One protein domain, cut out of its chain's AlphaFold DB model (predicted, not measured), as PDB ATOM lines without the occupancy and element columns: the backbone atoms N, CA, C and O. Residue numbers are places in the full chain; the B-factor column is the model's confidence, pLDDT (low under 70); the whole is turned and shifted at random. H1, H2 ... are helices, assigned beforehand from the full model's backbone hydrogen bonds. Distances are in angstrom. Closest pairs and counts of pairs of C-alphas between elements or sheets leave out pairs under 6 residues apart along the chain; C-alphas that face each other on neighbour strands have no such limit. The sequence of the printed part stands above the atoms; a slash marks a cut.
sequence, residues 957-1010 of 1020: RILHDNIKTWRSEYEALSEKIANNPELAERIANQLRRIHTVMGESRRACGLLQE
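AT A GLANCE: This is residues 957 to 1010 of the 1020 residues of an uncharacterized protein of Angiostrongylus costaricensis (UniProt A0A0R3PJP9). Two long helices, H1 and then H2, meet near their ends at a corner and spread as an open V in one flat layer. The space between the two arms is empty, and H2 is the longer arm. The printed part has 54 residues with two named helices and no named strand, in the class all helix. It is extended, with a radius of gyration of the C-alphas of 17.9 A and spans of 49 by 34 by 6 A.

HOW THE PARTS SIT: H1, residues 957 to 978, touches H2, residues 981 to 1010, only at the corner by their link, and only just, with 3 pairs of C-alphas within 8 A. The closest C-alphas are those of Ile 977 and Ala 984, 6.2 A apart. H1 touches with residues 977 to 978 alone, H2 with residues 983 to 984 alone. Their lines stand at a steep tilt of 68 degrees, only just short of about perpendicular, and run opposite ways. In H1 and H2 every O i to N i+4 pair is within hydrogen-bond range.

IN THESE COORDINATES: H1 begins at C-alpha 957 (150.762, 170.060, 204.868) and is 30.8 A long from first to last C-alpha. H2 is 43.6 A long, from C-alpha 981 (186.012, 168.299, 199.645) to C-alpha 1010 (172.733, 191.563, 165.199).

THE WHOLE: The two C-alphas farthest apart, those of Arg 957 and Glu 1010, are 50.2 A apart. The printed part has no cut, and the link from H1 to H2 is tight. The mean pLDDT of the printed part is 78.9, with residues 1001, 1005 and 1008 to 1010 under 70.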
ATOM      1  N   ARG A 957     150.134 170.941 203.864       88.25
ATOM      2  CA  ARG A 957     150.762 170.060 204.868       88.25
ATOM      3  C   ARG A 957     151.721 169.070 204.211       88.25
ATOM      4  O   ARG A 957     152.870 168.996 204.630       88.25
ATOM      5  N   ILE A 958     151.292 168.398 203.142       85.00
ATOM      6  CA  ILE A 958     152.139 167.482 202.360       85.00
ATOM      7  C   ILE A 958     153.357 168.224 201.790       85.00
ATOM      8  O   ILE A 958     154.477 167.738 201.901       85.00
ATOM      9  N   LEU A 959     153.170 169.426 201.240       79.44
ATOM     10  CA  LEU A 959     154.255 170.262 200.727       79.44
ATOM     11  C   LEU A 959     155.227 170.677 201.840       79.44
ATOM     12  O   LEU A 959     156.437 170.623 201.637       79.44
ATOM     13  N   HIS A 960     154.728 171.045 203.020       86.62
ATOM     14  CA  HIS A 960     155.566 171.391 204.168       86.62
ATOM     15  C   HIS A 960     156.354 170.179 204.697       86.62
ATOM     16  O   HIS A 960     157.537 170.312 205.019       86.62
ATOM     17  N   ASP A 961     155.745 168.994 204.743       87.88
ATOM     18  CA  ASP A 961     156.423 167.756 205.136       87.88
ATOM     19  C   ASP A 961     157.459 167.317 204.078       87.88
ATOM     20  O   ASP A 961     158.572 166.919 204.430       87.88
ATOM     21  N   ASN A 962     157.168 167.496 202.785       81.38
ATOM     22  CA  ASN A 962     158.124 167.283 201.693       81.38
ATOM     23  C   ASN A 962     159.300 168.268 201.770       81.38
ATOM     24  O   ASN A 962     160.448 167.840 201.731       81.38
ATOM     25  N   ILE A 963     159.049 169.567 201.976       81.25
ATOM     26  CA  ILE A 963     160.098 170.583 202.180       81.25
ATOM     27  C   ILE A 963     160.952 170.255 203.412       81.25
ATOM     28  O   ILE A 963     162.171 170.429 203.379       81.25
ATOM     29  N   LYS A 964     160.346 169.757 204.493       88.50
ATOM     30  CA  LYS A 964     161.070 169.310 205.691       88.50
ATOM     31  C   LYS A 964     161.941 168.082 205.400       88.50
ATOM     32  O   LYS A 964     163.073 168.022 205.877       88.50
ATOM     33  N   THR A 965     161.440 167.149 204.591       87.12
ATOM     34  CA  THR A 965     162.162 165.940 204.165       87.12
ATOM     35  C   THR A 965     163.337 166.317 203.265       87.12
ATOM     36  O   THR A 965     164.476 166.021 203.619       87.12
ATOM     37  N   TRP A 966     163.108 167.101 202.207       84.88
ATOM     38  CA  TRP A 966     164.157 167.632 201.330       84.88
ATOM     39  C   TRP A 966     165.179 168.484 202.081       84.88
ATOM     40  O   TRP A 966     166.360 168.416 201.763       84.88
ATOM     41  N   ARG A 967     164.773 169.246 203.108       85.62
ATOM     42  CA  ARG A 967     165.727 169.938 203.985       85.62
ATOM     43  C   ARG A 967     166.613 168.940 204.726       85.62
ATOM     44  O   ARG A 967     167.822 169.119 204.712       85.62
ATOM     45  N   SER A 968     166.049 167.887 205.321       85.75
ATOM     46  CA  SER A 968     166.847 166.867 206.020       85.75
ATOM     47  C   SER A 968     167.745 166.050 205.078       85.75
ATOM     48  O   SER A 968     168.874 165.727 205.434       85.75
ATOM     49  N   GLU A 969     167.297 165.781 203.848       83.62
ATOM     50  CA  GLU A 969     168.110 165.149 202.801       83.62
ATOM     51  C   GLU A 969     169.228 166.081 202.319       83.62
ATOM     52  O   GLU A 969     170.362 165.636 202.147       83.62
ATOM     53  N   TYR A 970     168.938 167.374 202.153       82.19
ATOM     54  CA  TYR A 970     169.922 168.395 201.800       82.19
ATOM     55  C   TYR A 970     170.938 168.619 202.923       82.19
ATOM     56  O   TYR A 970     172.124 168.714 202.639       82.19
ATOM     57  N   GLU A 971     170.516 168.648 204.188       84.75
ATOM     58  CA  GLU A 971     171.411 168.719 205.349       84.75
ATOM     59  C   GLU A 971     172.307 167.470 205.411       84.75
ATOM     60  O   GLU A 971     173.526 167.607 205.492       84.75
ATOM     61  N   ALA A 972     171.754 166.265 205.230       83.69
ATOM     62  CA  ALA A 972     172.532 165.022 205.178       83.69
ATOM     63  C   ALA A 972     173.474 164.935 203.956       83.69
ATOM     64  O   ALA A 972     174.555 164.345 204.040       83.69
ATOM     65  N   LEU A 973     173.096 165.508 202.808       76.62
ATOM     66  CA  LEU A 973     173.969 165.639 201.637       76.62
ATOM     67  C   LEU A 973     175.053 166.695 201.866       76.62
ATOM     68  O   LEU A 973     176.211 166.438 201.557       76.62
ATOM     69  N   SER A 974     174.711 167.840 202.453       80.56
ATOM     70  CA  SER A 974     175.646 168.905 202.818       80.56
ATOM     71  C   SER A 974     176.671 168.414 203.840       80.56
ATOM     72  O   SER A 974     177.851 168.718 203.709       80.56
ATOM     73  N   GLU A 975     176.261 167.601 204.813       83.44
ATOM     74  CA  GLU A 975     177.150 166.973 205.793       83.44
ATOM     75  C   GLU A 975     178.053 165.910 205.136       83.44
ATOM     76  O   GLU A 975     179.253 165.853 205.411       83.44
ATOM     77  N   LYS A 976     177.541 165.124 204.178       78.06
ATOM     78  CA  LYS A 976     178.370 164.219 203.352       78.06
ATOM     79  C   LYS A 976     179.360 164.963 202.448       78.06
ATOM     80  O   LYS A 976     180.477 164.487 202.270       78.06
ATOM     81  N   ILE A 977     178.974 166.114 201.894       75.69
ATOM     82  CA  ILE A 977     179.823 166.957 201.034       75.69
ATOM     83  C   ILE A 977     180.877 167.700 201.869       75.69
ATOM     84  O   ILE A 977     182.031 167.769 201.457       75.69
ATOM     85  N   ALA A 978     180.533 168.175 203.070       75.81
ATOM     86  CA  ALA A 978     181.485 168.773 204.012       75.81
ATOM     87  C   ALA A 978     182.595 167.786 204.424       75.81
ATOM     88  O   ALA A 978     183.738 168.188 204.625       75.81
ATOM     89  N   ASN A 979     182.271 166.491 204.481       80.06
ATOM     90  CA  ASN A 979     183.225 165.410 204.720       80.06
ATOM     91  C   ASN A 979     183.968 164.927 203.452       80.06
ATOM     92  O   ASN A 979     184.790 164.017 203.548       80.06
ATOM     93  N   ASN A 980     183.701 165.496 202.267       77.38
ATOM     94  CA  ASN A 980     184.329 165.083 201.010       77.38
ATOM     95  C   ASN A 980     184.627 166.287 200.079       77.38
ATOM     96  O   ASN A 980     183.882 166.545 199.125       77.38
ATOM     97  N   PRO A 981     185.718 167.041 200.339       80.56
ATOM     98  CA  PRO A 981     186.012 168.299 199.645       80.56
ATOM     99  C   PRO A 981     186.251 168.141 198.135       80.56
ATOM    100  O   PRO A 981     185.914 169.044 197.371       80.56
ATOM    101  N   GLU A 982     186.744 166.987 197.675       77.56
ATOM    102  CA  GLU A 982     186.941 166.707 196.242       77.56
ATOM    103  C   GLU A 982     185.616 166.691 195.461       77.56
ATOM    104  O   GLU A 982     185.557 167.107 194.299       77.56
ATOM    105  N   LEU A 983     184.523 166.249 196.098       75.31
ATOM    106  CA  LEU A 983     183.195 166.261 195.488       75.31
ATOM    107  C   LEU A 983     182.648 167.691 195.375       75.31
ATOM    108  O   LEU A 983     182.094 168.052 194.335       75.31
ATOM    109  N   ALA A 984     182.857 168.519 196.404       75.06
ATOM    110  CA  ALA A 984     182.513 169.941 196.365       75.06
ATOM    111  C   ALA A 984     183.277 170.671 195.244       75.06
ATOM    112  O   ALA A 984     182.684 171.442 194.485       75.06
ATOM    113  N   GLU A 985     184.568 170.373 195.074       79.06
ATOM    114  CA  GLU A 985     185.387 170.948 194.006       79.06
ATOM    115  C   GLU A 985     184.967 170.458 192.607       79.06
ATOM    116  O   GLU A 985     184.870 171.268 191.678       79.06
ATOM    117  N   ARG A 986     184.613 169.172 192.440       80.75
ATOM    118  CA  ARG A 986     184.019 168.659 191.186       80.75
ATOM    119  C   ARG A 986     182.716 169.385 190.831       80.75
ATOM    120  O   ARG A 986     182.568 169.806 189.681       80.75
ATOM    121  N   ILE A 987     181.815 169.601 191.794       73.00
ATOM    122  CA  ILE A 987     180.553 170.336 191.582       73.00
ATOM    123  C   ILE A 987     180.829 171.808 191.225       73.00
ATOM    124  O   ILE A 987     180.285 172.318 190.245       73.00
ATOM    125  N   ALA A 988     181.736 172.482 191.940       74.38
ATOM    126  CA  ALA A 988     182.121 173.867 191.650       74.38
ATOM    127  C   ALA A 988     182.796 174.034 190.270       74.38
ATOM    128  O   ALA A 988     182.656 175.080 189.626       74.38
ATOM    129  N   ASN A 989     183.521 173.017 189.796       80.88
ATOM    130  CA  ASN A 989     184.103 172.983 188.453       80.88
ATOM    131  C   ASN A 989     183.052 172.692 187.364       80.88
ATOM    132  O   ASN A 989     183.118 173.282 186.284       80.88
ATOM    133  N   GLN A 990     182.050 171.848 187.639       79.62
ATOM    134  CA  GLN A 990     180.912 171.639 186.734       79.62
ATOM    135  C   GLN A 990     180.041 172.895 186.601       79.62
ATOM    136  O   GLN A 990     179.745 173.300 185.478       79.62
ATOM    137  N   LEU A 991     179.702 173.566 187.707       75.25
ATOM    138  CA  LEU A 991     178.937 174.818 187.680       75.25
ATOM    139  C   LEU A 991     179.681 175.935 186.931       75.25
ATOM    140  O   LEU A 991     179.069 176.627 186.118       75.25
ATOM    141  N   ARG A 992     181.007 176.059 187.111       85.25
ATOM    142  CA  ARG A 992     181.833 176.967 186.294       85.25
ATOM    143  C   ARG A 992     181.761 176.638 184.803       85.25
ATOM    144  O   ARG A 992     181.545 177.547 184.009       85.25
ATOM    145  N   ARG A 993     181.867 175.359 184.411       82.25
ATOM    146  CA  ARG A 993     181.709 174.944 183.002       82.25
ATOM    147  C   ARG A 993     180.332 175.297 182.437       82.25
ATOM    148  O   ARG A 993     180.266 175.820 181.330       82.25
ATOM    149  N   ILE A 994     179.255 175.063 183.191       76.75
ATOM    150  CA  ILE A 994     177.888 175.412 182.768       76.75
ATOM    151  C   ILE A 994     177.758 176.931 182.576       76.75
ATOM    152  O   ILE A 994     177.249 177.369 181.548       76.75
ATOM    153  N   HIS A 995     178.286 177.745 183.497       77.00
ATOM    154  CA  HIS A 995     178.300 179.203 183.340       77.00
ATOM    155  C   HIS A 995     179.098 179.679 182.117       77.00
ATOM    156  O   HIS A 995     178.631 180.579 181.417       77.00
ATOM    157  N   THR A 996     180.247 179.064 181.811       86.31
ATOM    158  CA  THR A 996     181.007 179.364 180.585       86.31
ATOM    159  C   THR A 996     180.182 179.066 179.331       86.31
ATOM    160  O   THR A 996     180.033 179.948 178.485       86.31
ATOM    161  N   VAL A 997     179.563 177.881 179.250       78.50
ATOM    162  CA  VAL A 997     178.719 177.475 178.110       78.50
ATOM    163  C   VAL A 997     177.490 178.381 177.965       78.50
ATOM    164  O   VAL A 997     177.162 178.794 176.855       78.50
ATOM    165  N   MET A 998     176.839 178.776 179.066       72.44
ATOM    166  CA  MET A 998     175.741 179.754 179.023       72.44
ATOM    167  C   MET A 998     176.208 181.140 178.552       72.44
ATOM    168  O   MET A 998     175.481 181.817 177.825       72.44
ATOM    169  N   GLY A 999     177.417 181.572 178.926       82.38
ATOM    170  CA  GLY A 999     178.010 182.827 178.450       82.38
ATOM    171  C   GLY A 999     178.397 182.793 176.966       82.38
ATOM    172  O   GLY A 999     178.266 183.792 176.262       82.38
ATOM    173  N   GLU A1000     178.853 181.648 176.461       79.62
ATOM    174  CA  GLU A1000     179.106 181.411 175.032       79.62
ATOM    175  C   GLU A1000     177.802 181.363 174.229       79.62
ATOM    176  O   GLU A1000     177.678 182.082 173.241       79.62
ATOM    177  N   SER A1001     176.792 180.631 174.708       68.88
ATOM    178  CA  SER A1001     175.449 180.593 174.114       68.88
ATOM    179  C   SER A1001     174.805 181.983 174.051       68.88
ATOM    180  O   SER A1001     174.296 182.376 173.001       68.88
ATOM    181  N   ARG A1002     174.899 182.786 175.123       76.38
ATOM    182  CA  ARG A1002     174.364 184.159 175.140       76.38
ATOM    183  C   ARG A1002     175.079 185.078 174.140       76.38
ATOM    184  O   ARG A1002     174.422 185.906 173.518       76.38
ATOM    185  N   ARG A1003     176.391 184.901 173.932       79.19
ATOM    186  CA  ARG A1003     177.153 185.613 172.884       79.19
ATOM    187  C   ARG A1003     176.758 185.167 171.474       79.19
ATOM    188  O   ARG A1003     176.587 186.020 170.611       79.19
ATOM    189  N   ALA A1004     176.540 183.871 171.253       72.00
ATOM    190  CA  ALA A1004     176.040 183.358 169.976       72.00
ATOM    191  C   ALA A1004     174.630 183.892 169.645       72.00
ATOM    192  O   ALA A1004     174.379 184.292 168.512       72.00
ATOM    193  N   CYS A1005     173.738 183.982 170.638       64.31
ATOM    194  CA  CYS A1005     172.410 184.580 170.462       64.31
ATOM    195  C   CYS A1005     172.481 186.084 170.147       64.31
ATOM    196  O   CYS A1005     171.724 186.556 169.303       64.31
ATOM    197  N   GLY A1006     173.408 186.824 170.770       75.19
ATOM    198  CA  GLY A1006     173.641 188.240 170.458       75.19
ATOM    199  C   GLY A1006     174.067 188.461 169.003       75.19
ATOM    200  O   GLY A1006     173.469 189.280 168.312       75.19
ATOM    201  N   LEU A1007     175.017 187.661 168.506       74.81
ATOM    202  CA  LEU A1007     175.455 187.711 167.103       74.81
ATOM    203  C   LEU A1007     174.314 187.390 166.118       74.81
ATOM    204  O   LEU A1007     174.216 188.011 165.063       74.81
ATOM    205  N   LEU A1008     173.422 186.454 166.470       61.12
ATOM    206  CA  LEU A1008     172.244 186.136 165.655       61.12
ATOM    207  C   LEU A1008     171.227 187.291 165.621       61.12
ATOM    208  O   LEU A1008     170.691 187.597 164.554       61.12
ATOM    209  N   GLN A1009     171.007 187.981 166.745       65.38
ATOM    210  CA  GLN A1009     170.153 189.175 166.782       65.38
ATOM    211  C   GLN A1009     170.747 190.338 165.976       65.38
ATOM    212  O   GLN A1009     170.019 190.969 165.208       65.38
ATOM    213  N   GLU A1010     172.062 190.572 166.051       65.69
ATOM    214  CA  GLU A1010     172.733 191.563 165.199       65.69
ATOM    215  C   GLU A1010     172.522 191.249 163.707       65.69
ATOM    216  O   GLU A1010     172.147 192.147 162.947       65.69
TER     217      GLU A1010